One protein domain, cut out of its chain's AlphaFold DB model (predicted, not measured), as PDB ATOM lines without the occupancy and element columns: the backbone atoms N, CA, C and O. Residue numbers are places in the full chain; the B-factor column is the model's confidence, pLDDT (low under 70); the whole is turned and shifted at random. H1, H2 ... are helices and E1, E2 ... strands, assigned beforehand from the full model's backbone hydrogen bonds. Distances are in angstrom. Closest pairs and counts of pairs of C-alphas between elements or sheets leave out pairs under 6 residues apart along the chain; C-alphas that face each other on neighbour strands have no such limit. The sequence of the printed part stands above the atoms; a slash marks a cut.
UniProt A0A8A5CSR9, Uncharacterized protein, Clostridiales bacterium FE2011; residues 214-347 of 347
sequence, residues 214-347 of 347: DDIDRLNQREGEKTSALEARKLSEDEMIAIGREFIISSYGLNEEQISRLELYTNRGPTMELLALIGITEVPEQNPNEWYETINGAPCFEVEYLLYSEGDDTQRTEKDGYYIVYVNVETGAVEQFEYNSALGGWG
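Overview. This is residues 214 to 347 of the 347 residues of an uncharacterized protein of Clostridiales bacterium FE2011 (UniProt A0A8A5CSR9). A strongly twisted sheet of antiparallel strands makes the body, with H2 packed on it at E3 and E4, while H1 crosses the sheet at E2 and the beginning of E3, its residues 214 to 221 sticking out. Between E1 and E2 the chain makes a large loop away from the sheet, with H4 on it far from the other named elements. The printed part has 134 residues with four named helices and five named strands, in the order H1 H2 H3 E1 H4 E2 E3 E4 E5; the class is mixed. The sheet is branched at E3, and the whole is compact, with a radius of gyration of the C-alphas of 16.5 A and spans of 44 by 41 by 28 A.

Along the chain. Find C-alpha 214 at (42.746, 5.995, -19.335); from there H1 runs 26.6 A to residue 232. H2, residues 237 to 252, is 22.3 A long. Next come H3, residues 256 to 261, E1, residues 262 to 264, H4, residues 272 to 277, and E2, residues 292 to 295. E3, residues 298 to 307, spans 27.1 A, and E4, residues 321 to 328, spans 23.0 A. E5, residues 334 to 340, runs 17.3 A and ends at C-alpha 340, (45.765, 35.123, -7.938).

Arrangement. Begin at E3: E1 and E2 lie on one side of it, E4 on the other side. E2 E3 E4 E5 form a meander, each strand the antiparallel neighbour of the one before, and each step is a hairpin. Look for N 293 and O 300 at 2.9 A between E2 and E3, N 303 and O 325 at 2.8 A between E3 and E4, and N 324 and O 338 at 3.0 A between E4 and E5. E1 is antiparallel to E3, with N 263 and O 306 at 2.9 A. H1 is on the sheet at a height of 5.6 A and runs across the strands, at 75 degrees to E3 on the local plane; its closest C-alphas to E3 are those of Ala 229 and Pro 299, 4.5 A. H2 is on the sheet too, its closest C-alphas to E4 being those of Gly 244 and Val 325, 5.6 A. H3 only grazes the sheet with residues 258 to 261. H4 is not on the sheet. In H1, H2, H3 and H4 every O i to N i+4 pair is within hydrogen-bond range.

Size, cuts and confidence. The two C-alphas farthest apart are those of Asp 214 and Glu 256, 48.7 A. The printed part has no cut and ends at the chain's last residue, 347. The links H4 to E2 and E3 to E4 are long. pLDDT is under 70 at residues 215 to 219, 266 to 288, 309 to 315 and 344 to 347.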
ATOM      1  N   ASP A 214      42.823   5.392 -20.666       72.50
ATOM      2  CA  ASP A 214      42.746   5.995 -19.335       72.50
ATOM      3  C   ASP A 214      42.572   7.525 -19.404       72.50
ATOM      4  O   ASP A 214      41.811   8.087 -18.619       72.50
ATOM      5  N   ASP A 215      43.231   8.215 -20.344       64.38
ATOM      6  CA  ASP A 215      43.014   9.651 -20.581       64.38
ATOM      7  C   ASP A 215      41.579   9.934 -21.029       64.38
ATOM      8  O   ASP A 215      40.924  10.830 -20.496       64.38
ATOM      9  N   ILE A 216      41.078   9.145 -21.982       66.94
ATOM     10  CA  ILE A 216      39.712   9.262 -22.503       66.94
ATOM     11  C   ILE A 216      38.693   9.009 -21.388       66.94
ATOM     12  O   ILE A 216      37.729   9.761 -21.250       66.94
ATOM     13  N   ASP A 217      38.907   7.979 -20.570       69.38
ATOM     14  CA  ASP A 217      38.023   7.632 -19.460       69.38
ATOM     15  C   ASP A 217      38.014   8.740 -18.393       69.38
ATOM     16  O   ASP A 217      36.938   9.116 -17.922       69.38
ATOM     17  N   ARG A 218      39.173   9.338 -18.076       68.19
ATOM     18  CA  ARG A 218      39.267  10.505 -17.178       68.19
ATOM     19  C   ARG A 218      38.530  11.726 -17.722       68.19
ATOM     20  O   ARG A 218      37.807  12.380 -16.974       68.19
ATOM     21  N   LEU A 219      38.693  12.034 -19.009       69.81
ATOM     22  CA  LEU A 219      38.010  13.163 -19.649       69.81
ATOM     23  C   LEU A 219      36.491  12.958 -19.662       69.81
ATOM     24  O   LEU A 219      35.747  13.856 -19.277       69.81
ATOM     25  N   ASN A 220      36.031  11.758 -20.025       72.00
ATOM     26  CA  ASN A 220      34.610  11.410 -20.005       72.00
ATOM     27  C   ASN A 220      34.024  11.457 -18.591       72.00
ATOM     28  O   ASN A 220      32.893  11.910 -18.414       72.00
ATOM     29  N   GLN A 221      34.773  10.998 -17.584       75.75
ATOM     30  CA  GLN A 221      34.356  11.108 -16.190       75.75
ATOM     31  C   GLN A 221      34.191  12.576 -15.789       75.75
ATOM     32  O   GLN A 221      33.137  12.935 -15.267       75.75
ATOM     33  N   ARG A 222      35.188  13.424 -16.080       72.69
ATOM     34  CA  ARG A 222      35.133  14.858 -15.772       72.69
ATOM     35  C   ARG A 222      33.926  15.516 -16.439       72.69
ATOM     36  O   ARG A 222      33.147  16.167 -15.755       72.69
ATOM     37  N   GLU A 223      33.703  15.284 -17.731       75.81
ATOM     38  CA  GLU A 223      32.525  15.802 -18.446       75.81
ATOM     39  C   GLU A 223      31.193  15.283 -17.872       75.81
ATOM     40  O   GLU A 223      30.203  16.018 -17.790       75.81
ATOM     41  N   GLY A 224      31.157  14.026 -17.420       75.25
ATOM     42  CA  GLY A 224      30.010  13.457 -16.713       75.25
ATOM     43  C   GLY A 224      29.734  14.153 -15.376       75.25
ATOM     44  O   GLY A 224      28.575  14.423 -15.049       75.25
ATOM     45  N   GLU A 225      30.780  14.492 -14.623       87.25
ATOM     46  CA  GLU A 225      30.690  15.250 -13.371       87.25
ATOM     47  C   GLU A 225      30.218  16.690 -13.616       87.25
ATOM     48  O   GLU A 225      29.310  17.147 -12.919       87.25
ATOM     49  N   LYS A 226      30.737  17.370 -14.651       86.31
ATOM     50  CA  LYS A 226      30.267  18.705 -15.066       86.31
ATOM     51  C   LYS A 226      28.780  18.695 -15.411       86.31
ATOM     52  O   LYS A 226      28.002  19.523 -14.937       86.31
ATOM     53  N   THR A 227      28.359  17.707 -16.200       85.62
ATOM     54  CA  THR A 227      26.953  17.522 -16.587       85.62
ATOM     55  C   THR A 227      26.072  17.254 -15.368       85.62
ATOM     56  O   THR A 227      25.023  17.876 -15.217       85.62
ATOM     57  N   SER A 228      26.520  16.388 -14.456       91.12
ATOM     58  CA  SER A 228      25.792  16.080 -13.220       91.12
ATOM     59  C   SER A 228      25.647  17.311 -12.319       91.12
ATOM     60  O   SER A 228      24.580  17.533 -11.744       91.12
ATOM     61  N   ALA A 229      26.689  18.143 -12.218       92.50
ATOM     62  CA  ALA A 229      26.637  19.403 -11.485       92.50
ATOM     63  C   ALA A 229      25.646  20.392 -12.128       92.50
ATOM     64  O   ALA A 229      24.810  20.959 -11.426       92.50
ATOM     65  N   LEU A 230      25.656  20.537 -13.456       90.50
ATOM     66  CA  LEU A 230      24.667  21.346 -14.176       90.50
ATOM     67  C   LEU A 230      23.227  20.856 -13.937       90.50
ATOM     68  O   LEU A 230      22.330  21.666 -13.704       90.50
ATOM     69  N   GLU A 231      22.986  19.545 -13.962       92.06
ATOM     70  CA  GLU A 231      21.658  18.958 -13.730       92.06
ATOM     71  C   GLU A 231      21.172  19.109 -12.279       92.06
ATOM     72  O   GLU A 231      19.967  19.223 -12.040       92.06
ATOM     73  N   ALA A 232      22.089  19.147 -11.307       93.06
ATOM     74  CA  ALA A 232      21.770  19.348  -9.893       93.06
ATOM     75  C   ALA A 232      21.339  20.789  -9.565       93.06
ATOM     76  O   ALA A 232      20.774  21.045  -8.500       93.06
ATOM     77  N   ARG A 233      21.595  21.739 -10.469       92.56
ATOM     78  CA  ARG A 233      21.407  23.175 -10.259       92.56
ATOM     79  C   ARG A 233      19.996  23.556  -9.795       92.56
ATOM     80  O   ARG A 233      18.996  23.254 -10.445       92.56
ATOM     81  N   LYS A 234      19.929  24.328  -8.705       93.06
ATOM     82  CA  LYS A 234      18.704  24.955  -8.164       93.06
ATOM     83  C   LYS A 234      18.704  26.480  -8.270       93.06
ATOM     84  O   LYS A 234      17.640  27.080  -8.143       93.06
ATOM     85  N   LEU A 235      19.868  27.083  -8.498       87.12
ATOM     86  CA  LEU A 235      20.060  28.523  -8.679       87.12
ATOM     87  C   LEU A 235      20.319  28.860 -10.147       87.12
ATOM     88  O   LEU A 235      20.890  28.068 -10.884       87.12
ATOM     89  N   SER A 236      19.926  30.041 -10.595       87.69
ATOM     90  CA  SER A 236      20.351  30.556 -11.898       87.69
ATOM     91  C   SER A 236      21.834  30.949 -11.892       87.69
ATOM     92  O   SER A 236      22.409  31.252 -10.848       87.69
ATOM     93  N   GLU A 237      22.457  30.984 -13.072       87.25
ATOM     94  CA  GLU A 237      23.828  31.499 -13.225       87.25
ATOM     95  C   GLU A 237      23.955  32.933 -12.717       87.25
ATOM     96  O   GLU A 237      24.888  33.226 -11.983       87.25
ATOM     97  N   ASP A 238      22.989  33.807 -13.018       84.56
ATOM     98  CA  ASP A 238      23.011  35.201 -12.561       84.56
ATOM     99  C   ASP A 238      22.997  35.309 -11.021       84.56
ATOM    100  O   ASP A 238      23.651  36.187 -10.454       84.56
ATOM    101  N   GLU A 239      22.294  34.404 -10.327       87.12
ATOM    102  CA  GLU A 239      22.318  34.321  -8.859       87.12
ATOM    103  C   GLU A 239      23.687  33.867  -8.341       87.12
ATOM    104  O   GLU A 239      24.215  34.472  -7.408       87.12
ATOM    105  N   MET A 240      24.288  32.841  -8.951       92.19
ATOM    106  CA  MET A 240      25.608  32.335  -8.552       92.19
ATOM    107  C   MET A 240      26.720  33.352  -8.839       92.19
ATOM    108  O   MET A 240      27.583  33.570  -7.992       92.19
ATOM    109  N   ILE A 241      26.639  34.056  -9.969       89.25
ATOM    110  CA  ILE A 241      27.489  35.199 -10.316       89.25
ATOM    111  C   ILE A 241      27.363  36.279  -9.232       89.25
ATOM    112  O   ILE A 241      28.359  36.717  -8.664       89.25
ATOM    113  N   ALA A 242      26.145  36.683  -8.864       87.19
ATOM    114  CA  ALA A 242      25.955  37.687  -7.816       87.19
ATOM    115  C   ALA A 242      26.538  37.253  -6.455       87.19
ATOM    116  O   ALA A 242      27.139  38.077  -5.762       87.19
ATOM    117  N   ILE A 243      26.405  35.971  -6.095       91.25
ATOM    118  CA  ILE A 243      27.007  35.390  -4.887       91.25
ATOM    119  C   ILE A 243      28.536  35.473  -4.946       91.25
ATOM    120  O   ILE A 243      29.147  35.988  -4.008       91.25
ATOM    121  N   GLY A 244      29.152  35.015  -6.043       92.38
ATOM    122  CA  GLY A 244      30.604  35.062  -6.229       92.38
ATOM    123  C   GLY A 244      31.145  36.490  -6.144       92.38
ATOM    124  O   GLY A 244      32.119  36.756  -5.437       92.38
ATOM    125  N   ARG A 245      30.442  37.443  -6.766       92.38
ATOM    126  CA  ARG A 245      30.788  38.864  -6.699       92.38
ATOM    127  C   ARG A 245      30.779  39.407  -5.276       92.38
ATOM    128  O   ARG A 245      31.746  40.042  -4.862       92.38
ATOM    129  N   GLU A 246      29.693  39.196  -4.537       91.31
ATOM    130  CA  GLU A 246      29.567  39.695  -3.162       91.31
ATOM    131  C   GLU A 246      30.593  39.032  -2.237       91.31
ATOM    132  O   GLU A 246      31.177  39.683  -1.364       91.31
ATOM    133  N   PHE A 247      30.863  37.743  -2.456       93.25
ATOM    134  CA  PHE A 247      31.899  37.026  -1.729       93.25
ATOM    135  C   PHE A 247      33.271  37.686  -1.908       93.25
ATOM    136  O   PHE A 247      33.953  37.925  -0.912       93.25
ATOM    137  N   ILE A 248      33.655  38.044  -3.138       92.88
ATOM    138  CA  ILE A 248      34.931  38.722  -3.414       92.88
ATOM    139  C   ILE A 248      34.973  40.097  -2.746       92.88
ATOM    140  O   ILE A 248      35.924  40.407  -2.028       92.88
ATOM    141  N   ILE A 249      33.931  40.914  -2.933       91.06
ATOM    142  CA  ILE A 249      33.869  42.268  -2.364       91.06
ATOM    143  C   ILE A 249      34.060  42.226  -0.847       91.06
ATOM    144  O   ILE A 249      34.868  42.978  -0.298       91.06
ATOM    145  N   SER A 250      33.325  41.340  -0.176       89.31
ATOM    146  CA  SER A 250      33.333  41.229   1.282       89.31
ATOM    147  C   SER A 250      34.599  40.565   1.828       89.31
ATOM    148  O   SER A 250      35.101  40.996   2.866       89.31
ATOM    149  N   SER A 251      35.136  39.549   1.146       88.44
ATOM    150  CA  SER A 251      36.307  38.796   1.620       88.44
ATOM    151  C   SER A 251      37.603  39.575   1.451       88.44
ATOM    152  O   SER A 251      38.428  39.568   2.360       88.44
ATOM    153  N   TYR A 252      37.752  40.297   0.338       89.31
ATOM    154  CA  TYR A 252      38.956  41.077   0.045       89.31
ATOM    155  C   TYR A 252      38.812  42.558   0.411       89.31
ATOM    156  O   TYR A 252      39.775  43.319   0.307       89.31
ATOM    157  N   GLY A 253      37.635  42.998   0.867       89.69
ATOM    158  CA  GLY A 253      37.391  44.382   1.272       89.69
ATOM    159  C   GLY A 253      37.665  45.366   0.135       89.69
ATOM    160  O   GLY A 253      38.449  46.305   0.313       89.69
ATOM    161  N   LEU A 254      37.087  45.105  -1.041       89.62
ATOM    162  CA  LEU A 254      37.253  45.962  -2.215       89.62
ATOM    163  C   LEU A 254      36.587  47.325  -1.985       89.62
ATOM    164  O   LEU A 254      35.483  47.409  -1.443       89.62
ATOM    165  N   ASN A 255      37.255  48.401  -2.398       89.69
ATOM    166  CA  ASN A 255      36.696  49.753  -2.321       89.69
ATOM    167  C   ASN A 255      35.764  50.060  -3.516       89.69
ATOM    168  O   ASN A 255      35.719  49.303  -4.480       89.69
ATOM    169  N   GLU A 256      35.023  51.175  -3.477       89.56
ATOM    170  CA  GLU A 256      34.044  51.532  -4.527       89.56
ATOM    171  C   GLU A 256      34.652  51.602  -5.939       89.56
ATOM    172  O   GLU A 256      34.009  51.207  -6.913       89.56
ATOM    173  N   GLU A 257      35.894  52.070  -6.054       87.94
ATOM    174  CA  GLU A 257      36.601  52.175  -7.329       87.94
ATOM    175  C   GLU A 257      36.966  50.789  -7.872       87.94
ATOM    176  O   GLU A 257      36.646  50.471  -9.018       87.94
ATOM    177  N   GLN A 258      37.536  49.924  -7.031       89.56
ATOM    178  CA  GLN A 258      37.840  48.534  -7.376       89.56
ATOM    179  C   GLN A 258      36.568  47.759  -7.728       89.56
ATOM    180  O   GLN A 258      36.527  47.046  -8.725       89.56
ATOM    181  N   ILE A 259      35.487  47.949  -6.967       90.31
ATOM    182  CA  ILE A 259      34.185  47.344  -7.266       90.31
ATOM    183  C   ILE A 259      33.723  47.752  -8.667       90.31
ATOM    184  O   ILE A 259      33.217  46.899  -9.394       90.31
ATOM    185  N   SER A 260      33.907  49.013  -9.068       87.06
ATOM    186  CA  SER A 260      33.496  49.494 -10.393       87.06
ATOM    187  C   SER A 260      34.307  48.911 -11.558       87.06
ATOM    188  O   SER A 260      33.788  48.855 -12.668       87.06
ATOM    189  N   ARG A 261      35.540  48.454 -11.291       87.50
ATOM    190  CA  ARG A 261      36.453  47.817 -12.256       87.50
ATOM    191  C   ARG A 261      36.433  46.287 -12.214       87.50
ATOM    192  O   ARG A 261      37.087  45.666 -13.042       87.50
ATOM    193  N   LEU A 262      35.742  45.672 -11.249       88.69
ATOM    194  CA  LEU A 262      35.675  44.213 -11.154       88.69
ATOM    195  C   LEU A 262      34.785  43.668 -12.275       88.69
ATOM    196  O   LEU A 262      33.559  43.823 -12.233       88.69
ATOM    197  N   GLU A 263      35.407  43.020 -13.251       86.88
ATOM    198  CA  GLU A 263      34.753  42.474 -14.433       86.88
ATOM    199  C   GLU A 263      34.538  40.970 -14.277       86.88
ATOM    200  O   GLU A 263      35.398  40.254 -13.771       86.88
ATOM    201  N   LEU A 264      33.365  40.487 -14.692       84.62
ATOM    202  CA  LEU A 264      33.101  39.054 -14.780       84.62
ATOM    203  C   LEU A 264      33.945  38.485 -15.923       84.62
ATOM    204  O   LEU A 264      33.754  38.875 -17.075       84.62
ATOM    205  N   TYR A 265      34.852  37.574 -15.591       77.25
ATOM    206  CA  TYR A 265      35.716  36.894 -16.545       77.25
ATOM    207  C   TYR A 265      35.166  35.535 -16.981       77.25
ATOM    208  O   TYR A 265      35.530  35.103 -18.069       77.25
ATOM    209  N   THR A 266      34.244  34.912 -16.222       65.38
ATOM    210  CA  THR A 266      33.444  33.766 -16.703       65.38
ATOM    211  C   THR A 266      32.685  34.194 -17.952       65.38
ATOM    212  O   THR A 266      31.574  34.733 -17.895       65.38
ATOM    213  N   ASN A 267      33.337  34.058 -19.099       54.34
ATOM    214  CA  ASN A 267      32.877  34.628 -20.341       54.34
ATOM    215  C   ASN A 267      32.131  33.529 -21.068       54.34
ATOM    216  O   ASN A 267      32.665  32.451 -21.322       54.34
ATOM    217  N   ARG A 268      30.881  33.824 -21.408       53.31
ATOM    218  CA  ARG A 268      30.036  33.044 -22.310       53.31
ATOM    219  C   ARG A 268      30.684  32.989 -23.700       53.31
ATOM    220  O   ARG A 268      30.194  33.641 -24.623       53.31
ATOM    221  N   GLY A 269      31.764  32.217 -23.842       42.78
ATOM    222  CA  GLY A 269      32.605  32.067 -25.029       42.78
ATOM    223  C   GLY A 269      33.401  33.327 -25.416       42.78
ATOM    224  O   GLY A 269      33.093  34.435 -24.973       42.78
ATOM    225  N   PRO A 270      34.437  33.192 -26.265       38.88
ATOM    226  CA  PRO A 270      35.183  34.335 -26.791       38.88
ATOM    227  C   PRO A 270      34.267  35.287 -27.578       38.88
ATOM    228  O   PRO A 270      33.349  34.860 -28.280       38.88
ATOM    229  N   THR A 271      34.526  36.598 -27.500       43.03
ATOM    230  CA  THR A 271      33.804  37.581 -28.320       43.03
ATOM    231  C   THR A 271      34.078  37.330 -29.808       43.03
ATOM    232  O   THR A 271      35.190  36.982 -30.210       43.03
ATOM    233  N   MET A 272      33.067  37.544 -30.658       46.78
ATOM    234  CA  MET A 272      33.177  37.388 -32.121       46.78
ATOM    235  C   MET A 272      34.340  38.184 -32.735       46.78
ATOM    236  O   MET A 272      34.884  37.780 -33.759       46.78
ATOM    237  N   GLU A 273      34.728  39.304 -32.120       41.97
ATOM    238  CA  GLU A 273      35.868  40.124 -32.544       41.97
ATOM    239  C   GLU A 273      37.212  39.400 -32.375       41.97
ATOM    240  O   GLU A 273      38.060  39.493 -33.262       41.97
ATOM    241  N   LEU A 274      37.391  38.635 -31.290       44.91
ATOM    242  CA  LEU A 274      38.617  37.873 -31.036       44.91
ATOM    243  C   LEU A 274      38.715  36.652 -31.966       44.91
ATOM    244  O   LEU A 274      39.767  36.397 -32.548       44.91
ATOM    245  N   LEU A 275      37.596  35.944 -32.162       44.41
ATOM    246  CA  LEU A 275      37.499  34.789 -33.065       44.41
ATOM    247  C   LEU A 275      37.721  35.171 -34.536       44.41
ATOM    248  O   LEU A 275      38.417  34.464 -35.269       44.41
ATOM    249  N   ALA A 276      37.192  36.323 -34.959       43.59
ATOM    250  CA  ALA A 276      37.390  36.843 -36.308       43.59
ATOM    251  C   ALA A 276      38.854  37.225 -36.585       43.59
ATOM    252  O   ALA A 276      39.311  37.098 -37.722       43.59
ATOM    253  N   LEU A 277      39.601  37.654 -35.560       41.47
ATOM    254  CA  LEU A 277      41.020  38.003 -35.682       41.47
ATOM    255  C   LEU A 277      41.908  36.773 -35.950       41.47
ATOM    256  O   LEU A 277      42.936  36.898 -36.613       41.47
ATOM    257  N   ILE A 278      41.491  35.592 -35.477       44.00
ATOM    258  CA  ILE A 278      42.206  34.311 -35.633       44.00
ATOM    259  C   ILE A 278      41.602  33.393 -36.712       44.00
ATOM    260  O   ILE A 278      42.000  32.238 -36.841       44.00
ATOM    261  N   GLY A 279      40.671  33.903 -37.524       38.22
ATOM    262  CA  GLY A 279      40.133  33.190 -38.689       38.22
ATOM    263  C   GLY A 279      39.082  32.122 -38.375       38.22
ATOM    264  O   GLY A 279      38.745  31.332 -39.256       38.22
ATOM    265  N   ILE A 280      38.536  32.109 -37.157       45.72
ATOM    266  CA  ILE A 280      37.452  31.208 -36.761       45.72
ATOM    267  C   ILE A 280      36.115  31.881 -37.097       45.72
ATOM    268  O   ILE A 280      35.754  32.910 -36.528       45.72
ATOM    269  N   THR A 281      35.386  31.316 -38.063       49.88
ATOM    270  CA  THR A 281      34.117  31.869 -38.578       49.88
ATOM    271  C   THR A 281      32.871  31.256 -37.943       49.88
ATOM    272  O   THR A 281      31.766  31.735 -38.193       49.88
ATOM    273  N   GLU A 282      33.038  30.209 -37.137       48.25
ATOM    274  CA  GLU A 282      31.975  29.537 -36.392       48.25
ATOM    275  C   GLU A 282      32.366  29.521 -34.914       48.25
ATOM    276  O   GLU A 282      33.434  29.026 -34.559       48.25
ATOM    277  N   VAL A 283      31.526  30.101 -34.054       48.28
ATOM    278  CA  VAL A 283      31.680  29.959 -32.601       48.28
ATOM    279  C   VAL A 283      31.427  28.482 -32.297       48.28
ATOM    280  O   VAL A 283      30.339  28.011 -32.646       48.28
ATOM    281  N   PRO A 284      32.376  27.738 -31.697       50.75
ATOM    282  CA  PRO A 284      32.074  26.407 -31.187       50.75
ATOM    283  C   PRO A 284      30.823  26.501 -30.308       50.75
ATOM    284  O   PRO A 284      30.691  27.476 -29.562       50.75
ATOM    285  N   GLU A 285      29.887  25.552 -30.411       51.91
ATOM    286  CA  GLU A 285      28.779  25.488 -29.451       51.91
ATOM    287  C   GLU A 285      29.382  25.560 -28.046       51.91
ATOM    288  O   GLU A 285      30.219  24.732 -27.690       51.91
ATOM    289  N   GLN A 286      29.021  26.598 -27.286       57.62
ATOM    290  CA  GLN A 286      29.486  26.722 -25.910       57.62
ATOM    291  C   GLN A 286      29.025  25.487 -25.170       57.62
ATOM    292  O   GLN A 286      27.827  25.189 -25.171       57.62
ATOM    293  N   ASN A 287      29.971  24.767 -24.576       64.62
ATOM    294  CA  ASN A 287      29.629  23.615 -23.777       64.62
ATOM    295  C   ASN A 287      28.850  24.132 -22.554       64.62
ATOM    296  O   ASN A 287      29.418  24.843 -21.726       64.62
ATOM    297  N   PRO A 288      27.540  23.843 -22.427       65.06
ATOM    298  CA  PRO A 288      26.718  24.444 -21.381       65.06
ATOM    299  C   PRO A 288      27.156  24.031 -19.970       65.06
ATOM    300  O   PRO A 288      26.742  24.667 -19.002       65.06
ATOM    301  N   ASN A 289      27.963  22.973 -19.844       70.88
ATOM    302  CA  ASN A 289      28.498  22.491 -18.578       70.88
ATOM    303  C   ASN A 289      29.920  23.018 -18.273       70.88
ATOM    304  O   ASN A 289      30.460  22.655 -17.237       70.88
ATOM    305  N   GLU A 290      30.529  23.845 -19.137       80.12
ATOM    306  CA  GLU A 290      31.962  24.199 -19.083       80.12
ATOM    307  C   GLU A 290      32.405  24.701 -17.704       80.12
ATOM    308  O   GLU A 290      33.428  24.259 -17.180       80.12
ATOM    309  N   TRP A 291      31.561  25.545 -17.114       86.38
ATOM    310  CA  TRP A 291      31.754  26.236 -15.839       86.38
ATOM    311  C   TRP A 291      31.173  25.485 -14.641       86.38
ATOM    312  O   TRP A 291      31.023  26.052 -13.564       86.38
ATOM    313  N   TYR A 292      30.758  24.236 -14.827       90.62
ATOM    314  CA  TYR A 292      30.227  23.399 -13.762       90.62
ATOM    315  C   TYR A 292      31.261  22.353 -13.402       90.62
ATOM    316  O   TYR A 292      31.748  21.645 -14.273       90.62
ATOM    317  N   GLU A 293      31.568  22.218 -12.119       90.25
ATOM    318  CA  GLU A 293      32.561  21.263 -11.634       90.25
ATOM    319  C   GLU A 293      32.110  20.624 -10.321       90.25
ATOM    320  O   GLU A 293      31.251  21.145  -9.607       90.25
ATOM    321  N   THR A 294      32.682  19.465  -9.987       92.00
ATOM    322  CA  THR A 294      32.489  18.852  -8.669       92.00
ATOM    323  C   THR A 294      33.681  19.184  -7.788       92.00
ATOM    324  O   THR A 294      34.760  18.619  -7.941       92.00
ATOM    325  N   ILE A 295      33.472  20.066  -6.816       90.06
ATOM    326  CA  ILE A 295      34.508  20.480  -5.874       90.06
ATOM    327  C   ILE A 295      34.315  19.716  -4.575       90.06
ATOM    328  O   ILE A 295      33.351  19.937  -3.842       90.06
ATOM    329  N   ASN A 296      35.230  18.791  -4.278       85.62
ATOM    330  CA  ASN A 296      35.198  17.997  -3.046       85.62
ATOM    331  C   ASN A 296      33.847  17.286  -2.799       85.62
ATOM    332  O   ASN A 296      33.371  17.199  -1.664       85.62
ATOM    333  N   GLY A 297      33.218  16.800  -3.873       89.38
ATOM    334  CA  GLY A 297      31.910  16.139  -3.842       89.38
ATOM    335  C   GLY A 297      30.700  17.082  -3.855       89.38
ATOM    336  O   GLY A 297      29.572  16.591  -3.868       89.38
ATOM    337  N   ALA A 298      30.901  18.403  -3.863       93.38
ATOM    338  CA  ALA A 298      29.836  19.389  -4.008       93.38
ATOM    339  C   ALA A 298      29.700  19.841  -5.477       93.38
ATOM    340  O   ALA A 298      30.703  20.231  -6.081       93.38
ATOM    341  N   PRO A 299      28.488  19.838  -6.059       96.50
ATOM    342  CA  PRO A 299      28.269  20.364  -7.402       96.50
ATOM    343  C   PRO A 299      28.359  21.894  -7.373       96.50
ATOM    344  O   PRO A 299      27.606  22.558  -6.655       96.50
ATOM    345  N   CYS A 300      29.286  22.455  -8.138       96.06
ATOM    346  CA  CYS A 300      29.616  23.874  -8.124       96.06
ATOM    347  C   CYS A 300      29.530  24.494  -9.516       96.06
ATOM    348  O   CYS A 300      29.701  23.822 -10.528       96.06
ATOM    349  N   PHE A 301      29.275  25.796  -9.528       94.31
ATOM    350  CA  PHE A 301      29.463  26.679 -10.664       94.31
ATOM    351  C   PHE A 301      30.673  27.569 -10.382       94.31
ATOM    352  O   PHE A 301      30.750  28.190  -9.317       94.31
ATOM    353  N   GLU A 302      31.614  27.594 -11.312       93.69
ATOM    354  CA  GLU A 302      32.818  28.407 -11.259       93.69
ATOM    355  C   GLU A 302      32.514  29.831 -11.725       93.69
ATOM    356  O   GLU A 302      31.996  30.061 -12.821       93.69
ATOM    357  N   VAL A 303      32.829  30.799 -10.866       92.25
ATOM    358  CA  VAL A 303      32.698  32.223 -11.154       92.25
ATOM    359  C   VAL A 303      34.065  32.879 -11.064       92.25
ATOM    360  O   VAL A 303      34.657  32.973  -9.992       92.25
ATOM    361  N   GLU A 304      34.527  33.393 -12.187       90.44
ATOM    362  CA  GLU A 304      35.795  34.065 -12.358       90.44
ATOM    363  C   GLU A 304      35.570  35.564 -12.510       90.44
ATOM    364  O   GLU A 304      34.740  36.013 -13.306       90.44
ATOM    365  N   TYR A 305      36.344  36.356 -11.781       89.50
ATOM    366  CA  TYR A 305      36.406  37.800 -11.937       89.50
ATOM    367  C   TYR A 305      37.833  38.251 -12.165       89.50
ATOM    368  O   TYR A 305      38.772  37.726 -11.573       89.50
ATOM    369  N   LEU A 306      37.972  39.297 -12.963       87.56
ATOM    370  CA  LEU A 306      39.231  39.975 -13.187       87.56
ATOM    371  C   LEU A 306      39.116  41.415 -12.700       87.56
ATOM    372  O   LEU A 306      38.175  42.137 -13.038       87.56
ATOM    373  N   LEU A 307      40.082  41.830 -11.885       87.31
ATOM    374  CA  LEU A 307      40.274  43.224 -11.516       87.31
ATOM    375  C   LEU A 307      41.513  43.762 -12.236       87.31
ATOM    376  O   LEU A 307      42.643  43.407 -11.890       87.31
ATOM    377  N   TYR A 308      41.287  44.601 -13.248       72.88
ATOM    378  CA  TYR A 308      42.346  45.264 -14.012       72.88
ATOM    379  C   TYR A 308      42.923  46.463 -13.263       72.88
ATOM    380  O   TYR A 308      42.169  47.253 -12.690       72.88
ATOM    381  N   SER A 309      44.237  46.663 -13.372       66.06
ATOM    382  CA  SER A 309      44.917  47.884 -12.940       66.06
ATOM    383  C   SER A 309      44.514  49.096 -13.783       66.06
ATOM    384  O   SER A 309      44.202  48.968 -14.967       66.06
ATOM    385  N   GLU A 310      44.537  50.299 -13.202       56.81
ATOM    386  CA  GLU A 310      44.409  51.523 -14.000       56.81
ATOM    387  C   GLU A 310      45.664  51.695 -14.876       56.81
ATOM    388  O   GLU A 310      46.734  52.004 -14.366       56.81
ATOM    389  N   GLY A 311      45.554  51.520 -16.198       55.28
ATOM    390  CA  GLY A 311      46.658  51.775 -17.138       55.28
ATOM    391  C   GLY A 311      47.317  50.512 -17.702       55.28
ATOM    392  O   GLY A 311      46.633  49.526 -17.954       55.28
ATOM    393  N   ASP A 312      48.622  50.571 -17.990       54.78
ATOM    394  CA  ASP A 312      49.392  49.391 -18.422       54.78
ATOM    395  C   ASP A 312      49.768  48.494 -17.222       54.78
ATOM    396  O   ASP A 312      49.637  48.903 -16.065       54.78
ATOM    397  N   ASP A 313      50.264  47.281 -17.495       53.69
ATOM    398  CA  ASP A 313      50.621  46.274 -16.478       53.69
ATOM    399  C   ASP A 313      51.638  46.765 -15.423       53.69
ATOM    400  O   ASP A 313      51.792  46.148 -14.367       53.69
ATOM    401  N   THR A 314      52.321  47.894 -15.656       55.72
ATOM    402  CA  THR A 314      53.279  48.488 -14.710       55.72
ATOM    403  C   THR A 314      52.619  49.303 -13.591       55.72
ATOM    404  O   THR A 314      53.305  49.714 -12.652       55.72
ATOM    405  N   GLN A 315      51.298  49.519 -13.651       63.00
ATOM    406  CA  GLN A 315      50.517  50.299 -12.678       63.00
ATOM    407  C   GLN A 315      49.614  49.435 -11.786       63.00
ATOM    408  O   GLN A 315      48.612  49.916 -11.257       63.00
ATOM    409  N   ARG A 316      49.979  48.162 -11.584       70.44
ATOM    410  CA  ARG A 316      49.258  47.259 -10.681       70.44
ATOM    411  C   ARG A 316      49.066  47.843  -9.284       70.44
ATOM    412  O   ARG A 316      50.013  48.267  -8.623       70.44
ATOM    413  N   THR A 317      47.819  47.811  -8.838       75.19
ATOM    414  CA  THR A 317      47.377  48.200  -7.503       75.19
ATOM    415  C   THR A 317      47.119  46.970  -6.632       75.19
ATOM    416  O   THR A 317      46.991  45.847  -7.119       75.19
ATOM    417  N   GLU A 318      47.108  47.173  -5.312       81.25
ATOM    418  CA  GLU A 318      46.778  46.130  -4.330       81.25
ATOM    419  C   GLU A 318      45.449  45.453  -4.713       81.25
ATOM    420  O   GLU A 318      44.490  46.154  -5.046       81.25
ATOM    421  N   LYS A 319      45.387  44.114  -4.644       87.75
ATOM    422  CA  LYS A 319      44.227  43.277  -5.017       87.75
ATOM    423  C   LYS A 319      43.908  43.177  -6.516       87.75
ATOM    424  O   LYS A 319      42.967  42.472  -6.874       87.75
ATOM    425  N   ASP A 320      44.665  43.798  -7.416       86.81
ATOM    426  CA  ASP A 320      44.499  43.507  -8.847       86.81
ATOM    427  C   ASP A 320      44.855  42.037  -9.126       86.81
ATOM    428  O   ASP A 320      45.786  41.487  -8.528       86.81
ATOM    429  N   GLY A 321      44.118  41.384 -10.025       87.38
ATOM    430  CA  GLY A 321      44.295  39.957 -10.293       87.38
ATOM    431  C   GLY A 321      43.012  39.210 -10.638       87.38
ATOM    432  O   GLY A 321      41.955  39.811 -10.846       87.38
ATOM    433  N   TYR A 322      43.150  37.890 -10.703       88.69
ATOM    434  CA  TYR A 322      42.081  36.938 -10.968       88.69
ATOM    435  C   TYR A 322      41.502  36.427  -9.654       88.69
ATOM    436  O   TYR A 322      42.227  36.152  -8.697       88.69
ATOM    437  N   TYR A 323      40.189  36.284  -9.627       92.38
ATOM    438  CA  TYR A 323      39.440  35.724  -8.518       92.38
ATOM    439  C   TYR A 323      38.597  34.585  -9.048       92.38
ATOM    440  O   TYR A 323      37.828  34.806  -9.975       92.38
ATOM    441  N   ILE A 324      38.690  33.417  -8.429       92.62
ATOM    442  CA  ILE A 324      37.870  32.257  -8.776       92.62
ATOM    443  C   ILE A 324      37.025  31.911  -7.557       92.62
ATOM    444  O   ILE A 324      37.528  31.877  -6.433       92.62
ATOM    445  N   VAL A 325      35.728  31.697  -7.743       95.50
ATOM    446  CA  VAL A 325      34.796  31.325  -6.675       95.50
ATOM    447  C   VAL A 325      33.935  30.167  -7.146       95.50
ATOM    448  O   VAL A 325      33.208  30.284  -8.127       95.50
ATOM    449  N   TYR A 326      33.957  29.071  -6.397       95.69
ATOM    450  CA  TYR A 326      33.120  27.905  -6.649       95.69
ATOM    451  C   TYR A 326      31.865  27.984  -5.787       95.69
ATOM    452  O   TYR A 326      31.917  27.839  -4.560       95.69
ATOM    453  N   VAL A 327      30.727  28.243  -6.430       96.00
ATOM    454  CA  VAL A 327      29.426  28.403  -5.773       96.00
ATOM    455  C   VAL A 327      28.616  27.124  -5.927       96.00
ATOM    456  O   VAL A 327      28.334  26.688  -7.038       96.00
ATOM    457  N   ASN A 328      28.195  26.535  -4.812       96.38
ATOM    458  CA  ASN A 328      27.348  25.353  -4.789       96.38
ATOM    459  C   ASN A 328      26.028  25.622  -5.527       96.38
ATOM    460  O   ASN A 328      25.235  26.476  -5.118       96.38
ATOM    461  N   VAL A 329      25.764  24.851  -6.579       94.69
ATOM    462  CA  VAL A 329      24.630  25.084  -7.487       94.69
ATOM    463  C   VAL A 329      23.267  24.826  -6.845       94.69
ATOM    464  O   VAL A 329      22.238  25.271  -7.360       94.69
ATOM    465  N   GLU A 330      23.236  24.085  -5.736       93.00
ATOM    466  CA  GLU A 330      22.021  23.731  -5.009       93.00
ATOM    467  C   GLU A 330      21.705  24.697  -3.867       93.00
ATOM    468  O   GLU A 330      20.532  24.937  -3.572       93.00
ATOM    469  N   THR A 331      22.741  25.191  -3.186       93.62
ATOM    470  CA  THR A 331      22.601  25.912  -1.913       93.62
ATOM    471  C   THR A 331      23.041  27.369  -1.980       93.62
ATOM    472  O   THR A 331      22.632  28.156  -1.128       93.62
ATOM    473  N   GLY A 332      23.864  27.735  -2.964       92.19
ATOM    474  CA  GLY A 332      24.499  29.049  -3.046       92.19
ATOM    475  C   GLY A 332      25.648  29.234  -2.056       92.19
ATOM    476  O   GLY A 332      26.113  30.356  -1.874       92.19
ATOM    477  N   ALA A 333      26.094  28.167  -1.387       94.38
ATOM    478  CA  ALA A 333      27.261  28.226  -0.524       94.38
ATOM    479  C   ALA A 333      28.550  28.369  -1.342       94.38
ATOM    480  O   ALA A 333      28.721  27.687  -2.346       94.38
ATOM    481  N   VAL A 334      29.477  29.213  -0.898       95.69
ATOM    482  CA  VAL A 334      30.837  29.246  -1.451       95.69
ATOM    483  C   VAL A 334      31.610  28.056  -0.896       95.69
ATOM    484  O   VAL A 334      31.842  27.975   0.313       95.69
ATOM    485  N   GLU A 335      31.974  27.125  -1.775       95.44
ATOM    486  CA  GLU A 335      32.643  25.869  -1.415       95.44
ATOM    487  C   GLU A 335      34.164  26.006  -1.414       95.44
ATOM    488  O   GLU A 335      34.829  25.416  -0.558       95.44
ATOM    489  N   GLN A 336      34.689  26.816  -2.336       94.50
ATOM    490  CA  GLN A 336      36.107  27.111  -2.520       94.50
ATOM    491  C   GLN A 336      36.269  28.471  -3.210       94.50
ATOM    492  O   GLN A 336      35.360  28.945  -3.894       94.50
ATOM    493  N   PHE A 337      37.419  29.108  -3.012       94.56
ATOM    494  CA  PHE A 337      37.774  30.353  -3.681       94.56
ATOM    495  C   PHE A 337      39.290  30.477  -3.829       94.56
ATOM    496  O   PHE A 337      40.038  29.954  -3.006       94.56
ATOM    497  N   GLU A 338      39.730  31.239  -4.818       91.38
ATOM    498  CA  GLU A 338      41.130  31.550  -5.074       91.38
ATOM    499  C   GLU A 338      41.277  33.036  -5.406       91.38
ATOM    500  O   GLU A 338      40.383  33.652  -5.992       91.38
ATOM    501  N   TYR A 339      42.405  33.616  -5.006       90.94
ATOM    502  CA  TYR A 339      42.866  34.899  -5.513       90.94
ATOM    503  C   TYR A 339      44.286  34.740  -6.032       90.94
ATOM    504  O   TYR A 339      45.175  34.278  -5.318       90.94
ATOM    505  N   ASN A 340      44.487  35.171  -7.270       85.88
ATOM    506  CA  ASN A 340      45.765  35.123  -7.938       85.88
ATOM    507  C   ASN A 340      46.128  36.521  -8.442       85.88
ATOM    508  O   ASN A 340      45.490  37.071  -9.341       85.88
ATOM    509  N   SER A 341      47.201  37.097  -7.899       82.44
ATOM    510  CA  SER A 341      47.714  38.397  -8.350       82.44
ATOM    511  C   SER A 341      48.325  38.348  -9.763       82.44
ATOM    512  O   SER A 341      48.721  39.379 -10.297       82.44
ATOM    513  N   ALA A 342      48.411  37.162 -10.380       75.88
ATOM    514  CA  ALA A 342      49.079  36.819 -11.640       75.88
ATOM    515  C   ALA A 342      50.592  37.109 -11.664       75.88
ATOM    516  O   ALA A 342      51.231  37.094 -12.723       75.88
ATOM    517  N   LEU A 343      51.183  37.378 -10.498       74.75
ATOM    518  CA  LEU A 343      52.605  37.679 -10.365       74.75
ATOM    519  C   LEU A 343      53.421  36.407 -10.105       74.75
ATOM    520  O   LEU A 343      54.450  36.223 -10.757       74.75
ATOM    521  N   GLY A 344      52.938  35.493  -9.262       59.66
ATOM    522  CA  GLY A 344      53.615  34.223  -8.972       59.66
ATOM    523  C   GLY A 344      53.343  33.088  -9.948       59.66
ATOM    524  O   GLY A 344      54.083  32.114  -9.936       59.66
ATOM    525  N   GLY A 345      52.360  33.253 -10.838       60.69
ATOM    526  CA  GLY A 345      51.874  32.204 -11.738       60.69
ATOM    527  C   GLY A 345      50.597  31.548 -11.203       60.69
ATOM    528  O   GLY A 345      50.077  31.967 -10.170       60.69
ATOM    529  N   TRP A 346      50.064  30.571 -11.937       51.25
ATOM    530  CA  TRP A 346      48.928  29.753 -11.494       51.25
ATOM    531  C   TRP A 346      49.457  28.633 -10.597       51.25
ATOM    532  O   TRP A 346      50.405  27.957 -10.998       51.25
ATOM    533  N   GLY A 347      48.957  28.537  -9.367       37.78
ATOM    534  CA  GLY A 347      49.451  27.586  -8.369       37.78
ATOM    535  C   GLY A 347      48.833  26.206  -8.473       37.78
ATOM    536  O   GLY A 347      47.740  26.101  -9.069       37.78
TER     537      GLY A 347